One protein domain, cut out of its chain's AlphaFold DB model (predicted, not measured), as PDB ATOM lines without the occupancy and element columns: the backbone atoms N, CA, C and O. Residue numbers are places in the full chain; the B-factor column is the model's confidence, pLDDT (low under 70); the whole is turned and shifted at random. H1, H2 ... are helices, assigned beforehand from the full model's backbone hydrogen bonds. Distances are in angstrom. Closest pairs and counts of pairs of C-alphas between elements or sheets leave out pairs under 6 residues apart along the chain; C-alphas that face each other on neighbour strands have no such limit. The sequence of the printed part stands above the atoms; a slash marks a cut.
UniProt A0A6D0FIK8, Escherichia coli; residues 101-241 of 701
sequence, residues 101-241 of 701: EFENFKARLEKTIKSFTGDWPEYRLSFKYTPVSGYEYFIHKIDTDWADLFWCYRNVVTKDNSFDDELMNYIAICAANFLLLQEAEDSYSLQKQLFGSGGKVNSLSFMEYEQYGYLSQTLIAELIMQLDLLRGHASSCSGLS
ATOM      1  N   GLU A 101      28.213  36.215 362.146       88.38
ATOM      2  CA  GLU A 101      28.471  37.642 362.385       88.38
ATOM      3  C   GLU A 101      27.890  38.516 361.265       88.38
ATOM      4  O   GLU A 101      27.275  39.544 361.554       88.38
ATOM      5  N   PHE A 102      27.979  38.058 360.013       91.06
ATOM      6  CA  PHE A 102      27.337  38.702 358.869       91.06
ATOM      7  C   PHE A 102      25.811  38.697 358.982       91.06
ATOM      8  O   PHE A 102      25.196  39.739 358.789       91.06
ATOM      9  N   GLU A 103      25.172  37.582 359.347       90.62
ATOM     10  CA  GLU A 103      23.709  37.542 359.494       90.62
ATOM     11  C   GLU A 103      23.228  38.508 360.594       90.62
ATOM     12  O   GLU A 103      22.221  39.203 360.424       90.62
ATOM     13  N   ASN A 104      23.989  38.631 361.689       90.12
ATOM     14  CA  ASN A 104      23.742  39.638 362.725       90.12
ATOM     15  C   ASN A 104      23.966  41.073 362.216       90.12
ATOM     16  O   ASN A 104      23.166  41.962 362.520       90.12
ATOM     17  N   PHE A 105      25.038  41.315 361.455       93.19
ATOM     18  CA  PHE A 105      25.333  42.607 360.831       93.19
ATOM     19  C   PHE A 105      24.220  43.016 359.858       93.19
ATOM     20  O   PHE A 105      23.682  44.117 359.969       93.19
ATOM     21  N   LYS A 106      23.812  42.104 358.971       92.62
ATOM     22  CA  LYS A 106      22.755  42.280 357.972       92.62
ATOM     23  C   LYS A 106      21.431  42.655 358.628       92.62
ATOM     24  O   LYS A 106      20.867  43.689 358.295       92.62
ATOM     25  N   ALA A 107      20.985  41.898 359.635       91.38
ATOM     26  CA  ALA A 107      19.731  42.184 360.334       91.38
ATOM     27  C   ALA A 107      19.713  43.583 360.985       91.38
ATOM     28  O   ALA A 107      18.688  44.272 360.992       91.38
ATOM     29  N   ARG A 108      20.852  44.034 361.529       93.56
ATOM     30  CA  ARG A 108      20.984  45.391 362.080       93.56
ATOM     31  C   ARG A 108      21.005  46.452 360.980       93.56
ATOM     32  O   ARG A 108      20.339  47.474 361.125       93.56
ATOM     33  N   LEU A 109      21.701  46.188 359.876       94.00
ATOM     34  CA  LEU A 109      21.754  47.072 358.716       94.00
ATOM     35  C   LEU A 109      20.366  47.276 358.105       94.00
ATOM     36  O   LEU A 109      19.966  48.417 357.896       94.00
ATOM     37  N   GLU A 110      19.590  46.208 357.918       94.38
ATOM     38  CA  GLU A 110      18.204  46.282 357.442       94.38
ATOM     39  C   GLU A 110      17.342  47.180 358.337       94.38
ATOM     40  O   GLU A 110      16.605  48.039 357.845       94.38
ATOM     41  N   LYS A 111      17.462  47.034 359.665       93.94
ATOM     42  CA  LYS A 111      16.745  47.879 360.630       93.94
ATOM     43  C   LYS A 111      17.125  49.355 360.484       93.94
ATOM     44  O   LYS A 111      16.238  50.208 360.527       93.94
ATOM     45  N   THR A 112      18.409  49.654 360.298       94.06
ATOM     46  CA  THR A 112      18.893  51.022 360.074       94.06
ATOM     47  C   THR A 112      18.390  51.584 358.747       94.06
ATOM     48  O   THR A 112      17.846  52.684 358.731       94.06
ATOM     49  N   ILE A 113      18.446  50.814 357.657       94.69
ATOM     50  CA  ILE A 113      17.934  51.236 356.344       94.69
ATOM     51  C   ILE A 113      16.437  51.549 356.411       94.69
ATOM     52  O   ILE A 113      15.992  52.565 355.881       94.69
ATOM     53  N   LYS A 114      15.658  50.723 357.120       94.94
ATOM     54  CA  LYS A 114      14.220  50.948 357.332       94.94
ATOM     55  C   LYS A 114      13.922  52.249 358.079       94.94
ATOM     56  O   LYS A 114      12.827  52.788 357.947       94.94
ATOM     57  N   SER A 115      14.859  52.714 358.905       93.75
ATOM     58  CA  SER A 115      14.700  53.942 359.685       93.75
ATOM     59  C   SER A 115      14.939  55.215 358.870       93.75
ATOM     60  O   SER A 115      14.546  56.293 359.313       93.75
ATOM     61  N   PHE A 116      15.551  55.110 357.685       93.62
ATOM     62  CA  PHE A 116      15.797  56.261 356.824       93.62
ATOM     63  C   PHE A 116      14.501  56.788 356.204       93.62
ATOM     64  O   PHE A 116      13.702  56.038 355.645       93.62
ATOM     65  N   THR A 117      14.311  58.104 356.290       89.69
ATOM     66  CA  THR A 117      13.097  58.801 355.837       89.69
ATOM     67  C   THR A 117      13.331  59.732 354.650       89.69
ATOM     68  O   THR A 117      12.391  60.399 354.231       89.69
ATOM     69  N   GLY A 118      14.567  59.851 354.155       87.56
ATOM     70  CA  GLY A 118      14.883  60.703 353.012       87.56
ATOM     71  C   GLY A 118      14.414  60.099 351.691       87.56
ATOM     72  O   GLY A 118      14.063  58.916 351.616       87.56
ATOM     73  N   ASP A 119      14.454  60.906 350.636       89.62
ATOM     74  CA  ASP A 119      14.095  60.462 349.292       89.62
ATOM     75  C   ASP A 119      15.111  59.442 348.764       89.62
ATOM     76  O   ASP A 119      16.328  59.624 348.861       89.62
ATOM     77  N   TRP A 120      14.602  58.344 348.213       91.69
ATOM     78  CA  TRP A 120      15.414  57.313 347.574       91.69
ATOM     79  C   TRP A 120      15.457  57.527 346.057       91.69
ATOM     80  O   TRP A 120      14.467  57.997 345.488       91.69
ATOM     81  N   PRO A 121      16.546  57.114 345.383       92.50
ATOM     82  CA  PRO A 121      16.519  56.892 343.942       92.50
ATOM     83  C   PRO A 121      15.387  55.936 343.537       92.50
ATOM     84  O   PRO A 121      14.899  55.142 344.345       92.50
ATOM     85  N   GLU A 122      14.965  56.003 342.274       92.06
ATOM     86  CA  GLU A 122      13.934  55.101 341.764       92.06
ATOM     87  C   GLU A 122      14.500  53.683 341.597       92.06
ATOM     88  O   GLU A 122      15.372  53.451 340.763       92.06
ATOM     89  N   TYR A 123      13.958  52.724 342.351       93.75
ATOM     90  CA  TYR A 123      14.331  51.313 342.261       93.75
ATOM     91  C   TYR A 123      13.181  50.453 341.743       93.75
ATOM     92  O   TYR A 123      12.009  50.696 342.051       93.75
ATOM     93  N   ARG A 124      13.503  49.401 340.981       91.88
ATOM     94  CA  ARG A 124      12.519  48.477 340.392       91.88
ATOM     95  C   ARG A 124      12.981  47.031 340.514       91.88
ATOM     96  O   ARG A 124      14.080  46.688 340.101       91.88
ATOM     97  N   LEU A 125      12.111  46.174 341.041       90.25
ATOM     98  CA  LEU A 125      12.335  44.728 341.095       90.25
ATOM     99  C   LEU A 125      11.710  44.064 339.866       90.25
ATOM    100  O   LEU A 125      10.618  44.442 339.455       90.25
ATOM    101  N   SER A 126      12.364  43.046 339.302       84.12
ATOM    102  CA  SER A 126      11.958  42.405 338.036       84.12
ATOM    103  C   SER A 126      10.525  41.849 338.032       84.12
ATOM    104  O   SER A 126       9.891  41.778 336.984       84.12
ATOM    105  N   PHE A 127       9.997  41.488 339.203       84.62
ATOM    106  CA  PHE A 127       8.653  40.937 339.396       84.62
ATOM    107  C   PHE A 127       7.607  41.976 339.848       84.62
ATOM    108  O   PHE A 127       6.454  41.615 340.089       84.62
ATOM    109  N   LYS A 128       7.974  43.261 339.982       86.50
ATOM    110  CA  LYS A 128       7.059  44.360 340.333       86.50
ATOM    111  C   LYS A 128       7.098  45.459 339.265       86.50
ATOM    112  O   LYS A 128       8.145  46.009 338.955       86.50
ATOM    113  N   TYR A 129       5.928  45.844 338.752       81.94
ATOM    114  CA  TYR A 129       5.812  46.924 337.758       81.94
ATOM    115  C   TYR A 129       5.958  48.334 338.354       81.94
ATOM    116  O   TYR A 129       6.340  49.271 337.651       81.94
ATOM    117  N   THR A 130       5.631  48.502 339.636       89.25
ATOM    118  CA  THR A 130       5.720  49.783 340.349       89.25
ATOM    119  C   THR A 130       7.094  49.960 340.995       89.25
ATOM    120  O   THR A 130       7.648  48.966 341.477       89.25
ATOM    121  N   PRO A 131       7.621  51.197 341.079       90.50
ATOM    122  CA  PRO A 131       8.814  51.483 341.868       90.50
ATOM    123  C   PRO A 131       8.671  51.020 343.318       90.50
ATOM    124  O   PRO A 131       7.572  51.035 343.881       90.50
ATOM    125  N   VAL A 132       9.785  50.611 343.914       92.00
ATOM    126  CA  VAL A 132       9.876  50.199 345.319       92.00
ATOM    127  C   VAL A 132      10.781  51.154 346.094       92.00
ATOM    128  O   VAL A 132      11.599  51.862 345.509       92.00
ATOM    129  N   SER A 133      10.643  51.179 347.420       90.62
ATOM    130  CA  SER A 133      11.568  51.932 348.273       90.62
ATOM    131  C   SER A 133      12.976  51.324 348.234       90.62
ATOM    132  O   SER A 133      13.128  50.126 347.986       90.62
ATOM    133  N   GLY A 134      14.006  52.118 348.549       92.38
ATOM    134  CA  GLY A 134      15.375  51.598 348.663       92.38
ATOM    135  C   GLY A 134      15.514  50.502 349.720       92.38
ATOM    136  O   GLY A 134      16.252  49.546 349.511       92.38
ATOM    137  N   TYR A 135      14.727  50.570 350.802       94.25
ATOM    138  CA  TYR A 135      14.628  49.489 351.784       94.25
ATOM    139  C   TYR A 135      14.104  48.189 351.158       94.25
ATOM    140  O   TYR A 135      14.763  47.160 351.265       94.25
ATOM    141  N   GLU A 136      12.948  48.228 350.481       93.44
ATOM    142  CA  GLU A 136      12.372  47.038 349.829       93.44
ATOM    143  C   GLU A 136      13.300  46.455 348.760       93.44
ATOM    144  O   GLU A 136      13.381  45.236 348.615       93.44
ATOM    145  N   TYR A 137      13.995  47.317 348.017       96.00
ATOM    146  CA  TYR A 137      14.966  46.895 347.019       96.00
ATOM    147  C   TYR A 137      16.162  46.189 347.665       96.00
ATOM    148  O   TYR A 137      16.474  45.059 347.296       96.00
ATOM    149  N   PHE A 138      16.779  46.817 348.671       96.25
ATOM    150  CA  PHE A 138      17.964  46.298 349.351       96.25
ATOM    151  C   PHE A 138      17.711  44.933 349.996       96.25
ATOM    152  O   PHE A 138      18.454  43.996 349.720       96.25
ATOM    153  N   ILE A 139      16.652  44.795 350.809       94.75
ATOM    154  CA  ILE A 139      16.366  43.529 351.512       94.75
ATOM    155  C   ILE A 139      16.066  42.387 350.544       94.75
ATOM    156  O   ILE A 139      16.323  41.231 350.854       94.75
ATOM    157  N   HIS A 140      15.517  42.699 349.366       94.12
ATOM    158  CA  HIS A 140      15.307  41.693 348.341       94.12
ATOM    159  C   HIS A 140      16.642  41.295 347.710       94.12
ATOM    160  O   HIS A 140      16.983  40.119 347.700       94.12
ATOM    161  N   LYS A 141      17.403  42.276 347.217       94.44
ATOM    162  CA  LYS A 141      18.631  42.056 346.449       94.44
ATOM    163  C   LYS A 141      19.751  41.391 347.247       94.44
ATOM    164  O   LYS A 141      20.451  40.541 346.696       94.44
ATOM    165  N   ILE A 142      19.905  41.738 348.528       94.69
ATOM    166  CA  ILE A 142      20.940  41.151 349.392       94.69
ATOM    167  C   ILE A 142      20.727  39.656 349.641       94.69
ATOM    168  O   ILE A 142      21.704  38.934 349.815       94.69
ATOM    169  N   ASP A 143      19.476  39.192 349.590       91.06
ATOM    170  CA  ASP A 143      19.106  37.785 349.767       91.06
ATOM    171  C   ASP A 143      18.900  37.035 348.441       91.06
ATOM    172  O   ASP A 143      18.686  35.821 348.454       91.06
ATOM    173  N   THR A 144      18.968  37.729 347.299       90.94
ATOM    174  CA  THR A 144      18.791  37.144 345.961       90.94
ATOM    175  C   THR A 144      19.985  37.439 345.054       90.94
ATOM    176  O   THR A 144      21.002  36.758 345.137       90.94
ATOM    177  N   ASP A 145      19.893  38.449 344.189       90.94
ATOM    178  CA  ASP A 145      20.850  38.720 343.116       90.94
ATOM    179  C   ASP A 145      22.293  38.878 343.611       90.94
ATOM    180  O   ASP A 145      23.223  38.354 342.992       90.94
ATOM    181  N   TRP A 146      22.498  39.606 344.712       93.94
ATOM    182  CA  TRP A 146      23.839  39.825 345.251       93.94
ATOM    183  C   TRP A 146      24.344  38.578 345.981       93.94
ATOM    184  O   TRP A 146      25.517  38.236 345.848       93.94
ATOM    185  N   ALA A 147      23.473  37.837 346.672       92.31
ATOM    186  CA  ALA A 147      23.843  36.546 347.249       92.31
ATOM    187  C   ALA A 147      24.289  35.551 346.161       92.31
ATOM    188  O   ALA A 147      25.342  34.935 346.307       92.31
ATOM    189  N   ASP A 148      23.561  35.450 345.041       90.81
ATOM    190  CA  ASP A 148      23.916  34.593 343.897       90.81
ATOM    191  C   ASP A 148      25.285  34.961 343.296       90.81
ATOM    192  O   ASP A 148      26.082  34.080 342.952       90.81
ATOM    193  N   LEU A 149      25.576  36.263 343.185       92.94
ATOM    194  CA  LEU A 149      26.874  36.763 342.727       92.94
ATOM    195  C   LEU A 149      27.999  36.310 343.667       92.94
ATOM    196  O   LEU A 149      28.945  35.652 343.230       92.94
ATOM    197  N   PHE A 150      27.902  36.640 344.956       94.12
ATOM    198  CA  PHE A 150      28.958  36.343 345.926       94.12
ATOM    199  C   PHE A 150      29.081  34.841 346.216       94.12
ATOM    200  O   PHE A 150      30.178  34.356 346.493       94.12
ATOM    201  N   TRP A 151      28.013  34.058 346.032       92.94
ATOM    202  CA  TRP A 151      28.049  32.597 346.130       92.94
ATOM    203  C   TRP A 151      29.021  31.947 345.133       92.94
ATOM    204  O   TRP A 151      29.574  30.877 345.413       92.94
ATOM    205  N   CYS A 152      29.271  32.589 343.986       91.69
ATOM    206  CA  CYS A 152      30.276  32.148 343.012       91.69
ATOM    207  C   CYS A 152      31.706  32.248 343.566       91.69
ATOM    208  O   CYS A 152      32.577  31.481 343.161       91.69
ATOM    209  N   TYR A 153      31.922  33.153 344.520       93.19
ATOM    210  CA  TYR A 153      33.204  33.439 345.160       93.19
ATOM    211  C   TYR A 153      33.262  32.957 346.613       93.19
ATOM    212  O   TYR A 153      34.194  33.299 347.335       93.19
ATOM    213  N   ARG A 154      32.297  32.140 347.050       92.81
ATOM    214  CA  ARG A 154      32.306  31.541 348.387       92.81
ATOM    215  C   ARG A 154      33.587  30.736 348.613       92.81
ATOM    216  O   ARG A 154      34.046  30.016 347.719       92.81
ATOM    217  N   ASN A 155      34.089  30.750 349.838       92.50
ATOM    218  CA  ASN A 155      35.327  30.083 350.242       92.50
ATOM    219  C   ASN A 155      36.636  30.645 349.688       92.50
ATOM    220  O   ASN A 155      37.673  29.979 349.808       92.50
ATOM    221  N   VAL A 156      36.621  31.829 349.084       92.81
ATOM    222  CA  VAL A 156      37.863  32.483 348.669       92.81
ATOM    223  C   VAL A 156      38.587  33.040 349.906       92.81
ATOM    224  O   VAL A 156      39.818  33.006 349.948       92.81
ATOM    225  N   VAL A 157      37.846  33.462 350.938       92.81
ATOM    226  CA  VAL A 157      38.380  33.912 352.232       92.81
ATOM    227  C   VAL A 157      38.375  32.782 353.265       92.81
ATOM    228  O   VAL A 157      39.444  32.343 353.697       92.81
ATOM    229  N   THR A 158      37.200  32.269 353.641       90.31
ATOM    230  CA  THR A 158      37.040  31.218 354.664       90.31
ATOM    231  C   THR A 158      36.383  29.965 354.105       90.31
ATOM    232  O   THR A 158      35.354  30.001 353.453       90.31
ATOM    233  N   LYS A 159      36.964  28.791 354.376       90.81
ATOM    234  CA  LYS A 159      36.470  27.507 353.842       90.81
ATOM    235  C   LYS A 159      35.322  26.918 354.674       90.81
ATOM    236  O   LYS A 159      35.439  25.797 355.169       90.81
ATOM    237  N   ASP A 160      34.236  27.661 354.850       86.88
ATOM    238  CA  ASP A 160      33.073  27.292 355.678       86.88
ATOM    239  C   ASP A 160      31.763  27.096 354.875       86.88
ATOM    240  O   ASP A 160      30.700  26.781 355.426       86.88
ATOM    241  N   ASN A 161      31.874  27.190 353.549       86.50
ATOM    242  CA  ASN A 161      30.806  27.183 352.557       86.50
ATOM    243  C   ASN A 161      29.811  28.343 352.726       86.50
ATOM    244  O   ASN A 161      28.606  28.155 352.519       86.50
ATOM    245  N   SER A 162      30.340  29.515 353.077       90.00
ATOM    246  CA  SER A 162      29.671  30.813 353.066       90.00
ATOM    247  C   SER A 162      30.414  31.834 352.194       90.00
ATOM    248  O   SER A 162      31.509  31.568 351.700       90.00
ATOM    249  N   PHE A 163      29.769  32.979 351.963       93.19
ATOM    250  CA  PHE A 163      30.330  34.144 351.258       93.19
ATOM    251  C   PHE A 163      30.383  35.396 352.154       93.19
ATOM    252  O   PHE A 163      30.504  36.527 351.677       93.19
ATOM    253  N   ASP A 164      30.192  35.185 353.457       94.44
ATOM    254  CA  ASP A 164      29.976  36.220 354.464       94.44
ATOM    255  C   ASP A 164      31.177  37.167 354.523       94.44
ATOM    256  O   ASP A 164      31.010  38.383 354.447       94.44
ATOM    257  N   ASP A 165      32.388  36.613 354.587       95.44
ATOM    258  CA  ASP A 165      33.619  37.396 354.674       95.44
ATOM    259  C   ASP A 165      33.909  38.155 353.376       95.44
ATOM    260  O   ASP A 165      34.335  39.309 353.412       95.44
ATOM    261  N   GLU A 166      33.651  37.538 352.220       96.31
ATOM    262  CA  GLU A 166      33.812  38.160 350.908       96.31
ATOM    263  C   GLU A 166      32.914  39.396 350.761       96.31
ATOM    264  O   GLU A 166      33.382  40.463 350.347       96.31
ATOM    265  N   LEU A 167      31.634  39.271 351.129       95.94
ATOM    266  CA  LEU A 167      30.681  40.377 351.077       95.94
ATOM    267  C   LEU A 167      30.977  41.436 352.147       95.94
ATOM    268  O   LEU A 167      30.894  42.628 351.860       95.94
ATOM    269  N   MET A 168      31.379  41.036 353.355       96.12
ATOM    270  CA  MET A 168      31.775  41.983 354.404       96.12
ATOM    271  C   MET A 168      33.007  42.800 354.004       96.12
ATOM    272  O   MET A 168      33.006  44.020 354.167       96.12
ATOM    273  N   ASN A 169      34.028  42.169 353.413       96.94
ATOM    274  CA  ASN A 169      35.205  42.871 352.890       96.94
ATOM    275  C   ASN A 169      34.829  43.853 351.773       96.94
ATOM    276  O   ASN A 169      35.354  44.966 351.727       96.94
ATOM    277  N   TYR A 170      33.897  43.458 350.902       97.12
ATOM    278  CA  TYR A 170      33.375  44.324 349.853       97.12
ATOM    279  C   TYR A 170      32.644  45.555 350.415       97.12
ATOM    280  O   TYR A 170      32.953  46.691 350.052       97.12
ATOM    281  N   ILE A 171      31.712  45.350 351.352       96.12
ATOM    282  CA  ILE A 171      30.992  46.444 352.019       96.12
ATOM    283  C   ILE A 171      31.986  47.385 352.711       96.12
ATOM    284  O   ILE A 171      31.851  48.606 352.599       96.12
ATOM    285  N   ALA A 172      33.007  46.836 353.373       96.44
ATOM    286  CA  ALA A 172      34.016  47.617 354.076       96.44
ATOM    287  C   ALA A 172      34.803  48.542 353.134       96.44
ATOM    288  O   ALA A 172      34.958  49.721 353.452       96.44
ATOM    289  N   ILE A 173      35.265  48.063 351.968       97.31
ATOM    290  CA  ILE A 173      35.994  48.922 351.016       97.31
ATOM    291  C   ILE A 173      35.083  49.977 350.375       97.31
ATOM    292  O   ILE A 173      35.509  51.122 350.221       97.31
ATOM    293  N   CYS A 174      33.832  49.639 350.045       96.19
ATOM    294  CA  CYS A 174      32.871  50.604 349.505       96.19
ATOM    295  C   CYS A 174      32.589  51.715 350.517       96.19
ATOM    296  O   CYS A 174      32.660  52.894 350.172       96.19
ATOM    297  N   ALA A 175      32.348  51.348 351.779       95.56
ATOM    298  CA  ALA A 175      32.162  52.306 352.858       95.56
ATOM    299  C   ALA A 175      33.417  53.154 353.090       95.56
ATOM    300  O   ALA A 175      33.311  54.370 353.205       95.56
ATOM    301  N   ALA A 176      34.605  52.543 353.109       95.88
ATOM    302  CA  ALA A 176      35.853  53.271 353.298       95.88
ATOM    303  C   ALA A 176      36.092  54.301 352.184       95.88
ATOM    304  O   ALA A 176      36.403  55.453 352.476       95.88
ATOM    305  N   ASN A 177      35.896  53.916 350.921       96.31
ATOM    306  CA  ASN A 177      36.043  54.829 349.789       96.31
ATOM    307  C   ASN A 177      35.013  55.956 349.837       96.31
ATOM    308  O   ASN A 177      35.380  57.113 349.670       96.31
ATOM    309  N   PHE A 178      33.750  55.635 350.111       95.44
ATOM    310  CA  PHE A 178      32.693  56.634 350.236       95.44
ATOM    311  C   PHE A 178      32.994  57.658 351.335       95.44
ATOM    312  O   PHE A 178      32.887  58.857 351.101       95.44
ATOM    313  N   LEU A 179      33.402  57.197 352.522       94.38
ATOM    314  CA  LEU A 179      33.718  58.074 353.651       94.38
ATOM    315  C   LEU A 179      34.926  58.965 353.355       94.38
ATOM    316  O   LEU A 179      34.889  60.148 353.671       94.38
ATOM    317  N   LEU A 180      35.966  58.423 352.711       94.25
ATOM    318  CA  LEU A 180      37.108  59.223 352.266       94.25
ATOM    319  C   LEU A 180      36.678  60.303 351.263       94.25
ATOM    320  O   LEU A 180      37.028  61.461 351.433       94.25
ATOM    321  N   LEU A 181      35.844  59.963 350.277       94.12
ATOM    322  CA  LEU A 181      35.360  60.921 349.272       94.12
ATOM    323  C   LEU A 181      34.496  62.059 349.845       94.12
ATOM    324  O   LEU A 181      34.324  63.078 349.178       94.12
ATOM    325  N   GLN A 182      33.930  61.899 351.044       89.19
ATOM    326  CA  GLN A 182      33.151  62.941 351.722       89.19
ATOM    327  C   GLN A 182      33.982  63.835 352.645       89.19
ATOM    328  O   GLN A 182      33.470  64.832 353.156       89.19
ATOM    329  N   GLU A 183      35.239  63.481 352.879       81.00
ATOM    330  CA  GLU A 183      36.089  64.114 353.873       81.00
ATOM    331  C   GLU A 183      37.131  65.031 353.247       81.00
ATOM    332  O   GLU A 183      37.514  64.900 352.085       81.00
ATOM    333  N   ALA A 184      37.590  66.003 354.036       66.12
ATOM    334  CA  ALA A 184      38.681  66.864 353.606       66.12
ATOM    335  C   ALA A 184      40.003  66.072 353.553       66.12
ATOM    336  O   ALA A 184      40.196  65.094 354.287       66.12
ATOM    337  N   GLU A 185      40.935  66.512 352.699       61.84
ATOM    338  CA  GLU A 185      42.312  66.000 352.691       61.84
ATOM    339  C   GLU A 185      42.902  66.055 354.130       61.84
ATOM    340  O   GLU A 185      42.572  66.949 354.910       61.84
ATOM    341  N   ASP A 186      43.745  65.080 354.498       59.81
ATOM    342  CA  ASP A 186      44.457  64.985 355.792       59.81
ATOM    343  C   ASP A 186      43.679  64.525 357.057       59.81
ATOM    344  O   ASP A 186      44.192  64.648 358.177       59.81
ATOM    345  N   SER A 187      42.493  63.905 356.941       74.00
ATOM    346  CA  SER A 187      41.789  63.295 358.098       74.00
ATOM    347  C   SER A 187      42.455  61.994 358.597       74.00
ATOM    348  O   SER A 187      41.968  60.876 358.405       74.00
ATOM    349  N   TYR A 188      43.602  62.127 359.272       77.94
ATOM    350  CA  TYR A 188      44.412  61.001 359.763       77.94
ATOM    351  C   TYR A 188      43.641  60.046 360.690       77.94
ATOM    352  O   TYR A 188      43.865  58.833 360.665       77.94
ATOM    353  N   SER A 189      42.720  60.565 361.513       83.50
ATOM    354  CA  SER A 189      41.910  59.737 362.416       83.50
ATOM    355  C   SER A 189      40.996  58.789 361.650       83.50
ATOM    356  O   SER A 189      40.992  57.596 361.950       83.50
ATOM    357  N   LEU A 190      40.294  59.298 360.634       86.38
ATOM    358  CA  LEU A 190      39.404  58.498 359.800       86.38
ATOM    359  C   LEU A 190      40.196  57.467 358.997       86.38
ATOM    360  O   LEU A 190      39.869  56.284 359.005       86.38
ATOM    361  N   GLN A 191      41.292  57.894 358.365       87.12
ATOM    362  CA  GLN A 191      42.166  57.008 357.595       87.12
ATOM    363  C   GLN A 191      42.646  55.815 358.433       87.12
ATOM    364  O   GLN A 191      42.567  54.673 357.986       87.12
ATOM    365  N   LYS A 192      43.084  56.063 359.674       86.81
ATOM    366  CA  LYS A 192      43.535  55.017 360.601       86.81
ATOM    367  C   LYS A 192      42.400  54.110 361.091       86.81
ATOM    368  O   LYS A 192      42.645  52.950 361.414       86.81
ATOM    369  N   GLN A 193      41.175  54.626 361.185       90.94
ATOM    370  CA  GLN A 193      39.999  53.824 361.535       90.94
ATOM    371  C   GLN A 193      39.600  52.893 360.388       90.94
ATOM    372  O   GLN A 193      39.297  51.728 360.633       90.94
ATOM    373  N   LEU A 194      39.656  53.374 359.146       92.88
ATOM    374  CA  LEU A 194      39.244  52.622 357.959       92.88
ATOM    375  C   LEU A 194      40.308  51.640 357.457       92.88
ATOM    376  O   LEU A 194      39.959  50.598 356.909       92.88
ATOM    377  N   PHE A 195      41.594  51.944 357.643       94.06
ATOM    378  CA  PHE A 195      42.697  51.139 357.120       94.06
ATOM    379  C   PHE A 195      43.707  50.758 358.208       94.06
ATOM    380  O   PHE A 195      44.105  51.566 359.047       94.06
ATOM    381  N   GLY A 196      44.144  49.504 358.161       89.94
ATOM    382  CA  GLY A 196      45.134  48.917 359.053       89.94
ATOM    383  C   GLY A 196      46.519  48.790 358.416       89.94
ATOM    384  O   GLY A 196      46.851  49.403 357.397       89.94
ATOM    385  N   SER A 197      47.361  47.950 359.024       83.88
ATOM    386  CA  SER A 197      48.719  47.684 358.540       83.88
ATOM    387  C   SER A 197      48.719  47.113 357.118       83.88
ATOM    388  O   SER A 197      47.934  46.216 356.807       83.88
ATOM    389  N   GLY A 198      49.636  47.592 356.276       82.38
ATOM    390  CA  GLY A 198      49.763  47.142 354.886       82.38
ATOM    391  C   GLY A 198      48.631  47.615 353.967       82.38
ATOM    392  O   GLY A 198      48.457  47.057 352.890       82.38
ATOM    393  N   GLY A 199      47.840  48.608 354.393       88.00
ATOM    394  CA  GLY A 199      46.747  49.161 353.595       88.00
ATOM    395  C   GLY A 199      45.519  48.259 353.505       88.00
ATOM    396  O   GLY A 199      44.678  48.485 352.636       88.00
ATOM    397  N   LYS A 200      45.400  47.237 354.363       94.06
ATOM    398  CA  LYS A 200      44.177  46.429 354.483       94.06
ATOM    399  C   LYS A 200      43.040  47.274 355.037       94.06
ATOM    400  O   LYS A 200      43.270  48.094 355.920       94.06
ATOM    401  N   VAL A 201      41.828  47.060 354.546       95.56
ATOM    402  CA  VAL A 201      40.633  47.699 355.107       95.56
ATOM    403  C   VAL A 201      40.324  47.040 356.451       95.56
ATOM    404  O   VAL A 201      40.382  45.814 356.560       95.56
ATOM    405  N   ASN A 202      40.040  47.828 357.481       94.00
ATOM    406  CA  ASN A 202      39.648  47.301 358.783       94.00
ATOM    407  C   ASN A 202      38.208  46.772 358.721       94.00
ATOM    408  O   ASN A 202      37.324  47.423 358.167       94.00
ATOM    409  N   SER A 203      37.966  45.604 359.321       87.12
ATOM    410  CA  SER A 203      36.614  45.059 359.470       87.12
ATOM    411  C   SER A 203      35.942  45.723 360.671       87.12
ATOM    412  O   SER A 203      36.186  45.337 361.815       87.12
ATOM    413  N   LEU A 204      35.167  46.777 360.411       89.38
ATOM    414  CA  LEU A 204      34.411  47.480 361.443       89.38
ATOM    415  C   LEU A 204      33.147  46.689 361.794       89.38
ATOM    416  O   LEU A 204      32.365  46.294 360.927       89.38
ATOM    417  N   SER A 205      32.909  46.505 363.086       89.25
ATOM    418  CA  SER A 205      31.652  45.974 363.593       89.25
ATOM    419  C   SER A 205      30.503  46.951 363.338       89.25
ATOM    420  O   SER A 205      30.683  48.165 363.220       89.25
ATOM    421  N   PHE A 206      29.272  46.436 363.342       90.12
ATOM    422  CA  PHE A 206      28.087  47.288 363.218       90.12
ATOM    423  C   PHE A 206      28.032  48.390 364.293       90.12
ATOM    424  O   PHE A 206      27.621  49.511 364.017       90.12
ATOM    425  N   MET A 207      28.456  48.071 365.522       89.31
ATOM    426  CA  MET A 207      28.467  49.029 366.632       89.31
ATOM    427  C   MET A 207      29.440  50.180 366.379       89.31
ATOM    428  O   MET A 207      29.140  51.309 366.744       89.31
ATOM    429  N   GLU A 208      30.583  49.912 365.749       89.75
ATOM    430  CA  GLU A 208      31.550  50.951 365.383       89.75
ATOM    431  C   GLU A 208      30.992  51.846 364.276       89.75
ATOM    432  O   GLU A 208      31.028  53.067 364.403       89.75
ATOM    433  N   TYR A 209      30.390  51.254 363.240       89.75
ATOM    434  CA  TYR A 209      29.685  52.005 362.198       89.75
ATOM    435  C   TYR A 209      28.605  52.942 362.770       89.75
ATOM    436  O   TYR A 209      28.486  54.087 362.332       89.75
ATOM    437  N   GLU A 210      27.836  52.472 363.757       87.38
ATOM    438  CA  GLU A 210      26.813  53.262 364.448       87.38
ATOM    439  C   GLU A 210      27.432  54.342 365.350       87.38
ATOM    440  O   GLU A 210      27.046  55.507 365.265       87.38
ATOM    441  N   GLN A 211      28.428  53.985 366.167       87.94
ATOM    442  CA  GLN A 211      29.108  54.902 367.085       87.94
ATOM    443  C   GLN A 211      29.772  56.069 366.349       87.94
ATOM    444  O   GLN A 211      29.763  57.194 366.851       87.94
ATOM    445  N   TYR A 212      30.357  55.806 365.182       87.75
ATOM    446  CA  TYR A 212      30.995  56.831 364.360       87.75
ATOM    447  C   TYR A 212      30.025  57.560 363.425       87.75
ATOM    448  O   TYR A 212      30.416  58.540 362.798       87.75
ATOM    449  N   GLY A 213      28.764  57.122 363.334       87.88
ATOM    450  CA  GLY A 213      27.765  57.740 362.460       87.88
ATOM    451  C   GLY A 213      28.063  57.572 360.967       87.88
ATOM    452  O   GLY A 213      27.656  58.405 360.163       87.88
ATOM    453  N   TYR A 214      28.775  56.512 360.585       91.38
ATOM    454  CA  TYR A 214      29.213  56.279 359.204       91.38
ATOM    455  C   TYR A 214      28.102  55.755 358.283       91.38
ATOM    456  O   TYR A 214      28.188  55.899 357.065       91.38
ATOM    457  N   LEU A 215      27.047  55.149 358.840       92.44
ATOM    458  CA  LEU A 215      25.921  54.636 358.057       92.44
ATOM    459  C   LEU A 215      24.930  55.756 357.733       92.44
ATOM    460  O   LEU A 215      24.121  56.150 358.571       92.44
ATOM    461  N   SER A 216      24.965  56.228 356.489       93.31
ATOM    462  CA  SER A 216      24.024  57.212 355.951       93.31
ATOM    463  C   SER A 216      23.171  56.623 354.826       93.31
ATOM    464  O   SER A 216      23.568  55.663 354.165       93.31
ATOM    465  N   GLN A 217      22.006  57.221 354.560       94.81
ATOM    466  CA  GLN A 217      21.154  56.820 353.433       94.81
ATOM    467  C   GLN A 217      21.892  56.924 352.087       94.81
ATOM    468  O   GLN A 217      21.746  56.050 351.238       94.81
ATOM    469  N   THR A 218      22.728  57.952 351.919       94.81
ATOM    470  CA  THR A 218      23.543  58.159 350.715       94.81
ATOM    471  C   THR A 218      24.590  57.061 350.534       94.81
ATOM    472  O   THR A 218      24.745  56.566 349.423       94.81
ATOM    473  N   LEU A 219      25.249  56.618 351.615       95.19
ATOM    474  CA  LEU A 219      26.170  55.476 351.560       95.19
ATOM    475  C   LEU A 219      25.447  54.209 351.091       95.19
ATOM    476  O   LEU A 219      25.983  53.451 350.289       95.19
ATOM    477  N   ILE A 220      24.231  53.968 351.584       96.31
ATOM    478  CA  ILE A 220      23.460  52.788 351.181       96.31
ATOM    479  C   ILE A 220      23.022  52.883 349.722       96.31
ATOM    480  O   ILE A 220      23.097  51.883 349.017       96.31
ATOM    481  N   ALA A 221      22.615  54.059 349.243       96.25
ATOM    482  CA  ALA A 221      22.318  54.257 347.826       96.25
ATOM    483  C   ALA A 221      23.550  53.992 346.938       96.25
ATOM    484  O   ALA A 221      23.429  53.296 345.932       96.25
ATOM    485  N   GLU A 222      24.731  54.464 347.348       95.50
ATOM    486  CA  GLU A 222      25.993  54.176 346.657       95.50
ATOM    487  C   GLU A 222      26.305  52.672 346.663       95.50
ATOM    488  O   GLU A 222      26.611  52.090 345.625       95.50
ATOM    489  N   LEU A 223      26.167  52.008 347.814       96.69
ATOM    490  CA  LEU A 223      26.393  50.568 347.935       96.69
ATOM    491  C   LEU A 223      25.449  49.761 347.030       96.69
ATOM    492  O   LEU A 223      25.902  48.823 346.374       96.69
ATOM    493  N   ILE A 224      24.165  50.136 346.973       96.88
ATOM    494  CA  ILE A 224      23.176  49.527 346.073       96.88
ATOM    495  C   ILE A 224      23.641  49.660 344.620       96.88
ATOM    496  O   ILE A 224      23.710  48.658 343.911       96.88
ATOM    497  N   MET A 225      24.004  50.874 344.191       95.62
ATOM    498  CA  MET A 225      24.462  51.131 342.825       95.62
ATOM    499  C   MET A 225      25.694  50.284 342.475       95.62
ATOM    500  O   MET A 225      25.715  49.631 341.436       95.62
ATOM    501  N   GLN A 226      26.704  50.250 343.346       95.69
ATOM    502  CA  GLN A 226      27.935  49.492 343.113       95.69
ATOM    503  C   GLN A 226      27.679  47.976 343.028       95.69
ATOM    504  O   GLN A 226      28.221  47.301 342.154       95.69
ATOM    505  N   LEU A 227      26.826  47.422 343.901       95.81
ATOM    506  CA  LEU A 227      26.446  46.004 343.856       95.81
ATOM    507  C   LEU A 227      25.640  45.654 342.598       95.81
ATOM    508  O   LEU A 227      25.851  44.594 342.003       95.81
ATOM    509  N   ASP A 228      24.756  46.549 342.159       94.44
ATOM    510  CA  ASP A 228      24.020  46.381 340.907       94.44
ATOM    511  C   ASP A 228      24.947  46.440 339.688       94.44
ATOM    512  O   ASP A 228      24.777  45.644 338.766       94.44
ATOM    513  N   LEU A 229      25.975  47.295 339.699       93.94
ATOM    514  CA  LEU A 229      27.008  47.316 338.658       93.94
ATOM    515  C   LEU A 229      27.839  46.029 338.644       93.94
ATOM    516  O   LEU A 229      28.090  45.480 337.573       93.94
ATOM    517  N   LEU A 230      28.238  45.494 339.801       93.06
ATOM    518  CA  LEU A 230      28.935  44.203 339.848       93.06
ATOM    519  C   LEU A 230      28.095  43.074 339.250       93.06
ATOM    520  O   LEU A 230      28.603  42.223 338.515       93.06
ATOM    521  N   ARG A 231      26.802  43.060 339.590       89.75
ATOM    522  CA  ARG A 231      25.863  42.054 339.102       89.75
ATOM    523  C   ARG A 231      25.597  42.214 337.607       89.75
ATOM    524  O   ARG A 231      25.548  41.209 336.895       89.75
ATOM    525  N   GLY A 232      25.436  43.456 337.151       85.19
ATOM    526  CA  GLY A 232      25.146  43.845 335.773       85.19
ATOM    527  C   GLY A 232      24.083  42.965 335.112       85.19
ATOM    528  O   GLY A 232      23.030  42.691 335.687       85.19
ATOM    529  N   HIS A 233      24.374  42.497 333.896       71.75
ATOM    530  CA  HIS A 233      23.487  41.618 333.120       71.75
ATOM    531  C   HIS A 233      23.863  40.131 333.201       71.75
ATOM    532  O   HIS A 233      23.363  39.327 332.410       71.75
ATOM    533  N   ALA A 234      24.751  39.746 334.120       65.25
ATOM    534  CA  ALA A 234      25.194  38.363 334.225       65.25
ATOM    535  C   ALA A 234      24.015  37.427 334.569       65.25
ATOM    536  O   ALA A 234      23.106  37.770 335.329       65.25
ATOM    537  N   SER A 235      24.014  36.204 334.035       62.72
ATOM    538  CA  SER A 235      23.051  35.169 334.443       62.72
ATOM    539  C   SER A 235      23.246  34.772 335.914       62.72
ATOM    540  O   SER A 235      24.286  35.058 336.511       62.72
ATOM    541  N   SER A 236      22.241  34.154 336.542       61.59
ATOM    542  CA  SER A 236      22.403  33.632 337.908       61.59
ATOM    543  C   SER A 236      23.566  32.641 337.962       61.59
ATOM    544  O   SER A 236      23.717  31.808 337.067       61.59
ATOM    545  N   CYS A 237      24.385  32.736 339.009       59.66
ATOM    546  CA  CYS A 237      25.548  31.874 339.238       59.66
ATOM    547  C   CYS A 237      26.644  31.901 338.146       59.66
ATOM    548  O   CYS A 237      27.417  30.947 338.051       59.66
ATOM    549  N   SER A 238      26.742  32.960 337.329       69.62
ATOM    550  CA  SER A 238      27.810  33.105 336.320       69.62
ATOM    551  C   SER A 238      28.923  34.088 336.704       69.62
ATOM    552  O   SER A 238      29.711  34.465 335.842       69.62
ATOM    553  N   GLY A 239      29.000  34.500 337.974       78.69
ATOM    554  CA  GLY A 239      29.994  35.464 338.457       78.69
ATOM    555  C   GLY A 239      29.676  36.919 338.087       78.69
ATOM    556  O   GLY A 239      28.508  37.287 337.933       78.69
ATOM    557  N   LEU A 240      30.727  37.740 338.008       86.50
ATOM    558  CA  LEU A 240      30.662  39.172 337.690       86.50
ATOM    559  C   LEU A 240      30.114  39.441 336.283       86.50
ATOM    560  O   LEU A 240      30.337  38.666 335.352       86.50
ATOM    561  N   SER A 241      29.461  40.590 336.116       86.19
ATOM    562  CA  SER A 241      29.254  41.167 334.788       86.19
ATOM    563  C   SER A 241      30.578  41.701 334.253       86.19
ATOM    564  O   SER A 241      31.224  42.485 334.937       86.19
TER     565      SER A 241
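What this domain is: This is residues 101 to 241 of the 701 residues of a protein of Escherichia coli (UniProt A0A6D0FIK8). Helices H4 and H7 cross at the middle, with the hairpin of H1 and H2 standing beside this crossed pair and short helices set round the rest. H3 packs on the last residues of H7, H5 folds back near the end of H4, and H6 packs on H1, while two long loops, residues 116 to 133 and 152 to 163, run at the outside. The printed part has 141 residues, with seven helices in the order H1 to H7 and no named strand; the class is all helix. It is compact, with a radius of gyration of the C-alphas of 15.6 A and spans of 46 by 39 by 26 A.

How they stand to each other: H1, residues 101 to 115, and H2, residues 134 to 143, form a helical hairpin and touch, with residues 110 to 114 of H1 alone, at a shallow tilt of 17 degrees; their closest C-alphas, of Lys 114 and Tyr 135, are 5.8 A apart. H3, residues 145 to 151, touches H7, residues 217 to 231, at a steep tilt of 66 degrees, the closest C-alphas being those of Leu 149 and Arg 231, 6.5 A apart. H4, residues 164 to 181, and H7 touch at a steep tilt of 55 degrees, opposite ways, with the C-alphas of Cys 174 and Leu 223 the closest at 6.7 A. H4 and H1 only just touch, with 3 pairs of C-alphas within 8 A, the closest being Phe 102 and Asp 164 at 5.7 A. H5, residues 188 to 194, forms a second helical hairpin with H4; they only just touch, with 3 pairs within 8 A, and the C-alphas of Ala 176 and Leu 194 are the closest at 5.8 A. H6, residues 206 to 211, only just touches H1, also with 3 pairs, the closest C-alphas being Phe 105 and Phe 206 at 5.9 A. H2 and H7 are close but not clearly touching, while H2 and H4 are apart. Every O i to N i+4 pair is within hydrogen-bond range in H1, H3, H4, H5, H6 and H7, and 5 of 6 are in H2.

Where its parts are: H1 begins at C-alpha 101, (28.471, 37.642, 362.385), and is 21.5 A long. H2 measures 14.4 A and H3 9.9 A. H4, the longest, begins at C-alpha 164, (29.976, 36.220, 354.464), and measures 25.8 A. H5 measures 10.0 A, H6 8.6 A and H7 21.1 A, ending at C-alpha 231, (25.863, 42.054, 339.102).

The domain as a whole: The two C-alphas farthest apart, of Tyr 129 and Ser 197, are 47.7 A apart. The printed part has no cut. The links H1 to H2, H3 to H4 and H5 to H6 are long. Residues 181 to 189 stand free. The mean pLDDT of the printed part is 89.8; residues 184 to 186 and 234 to 238 are under 70.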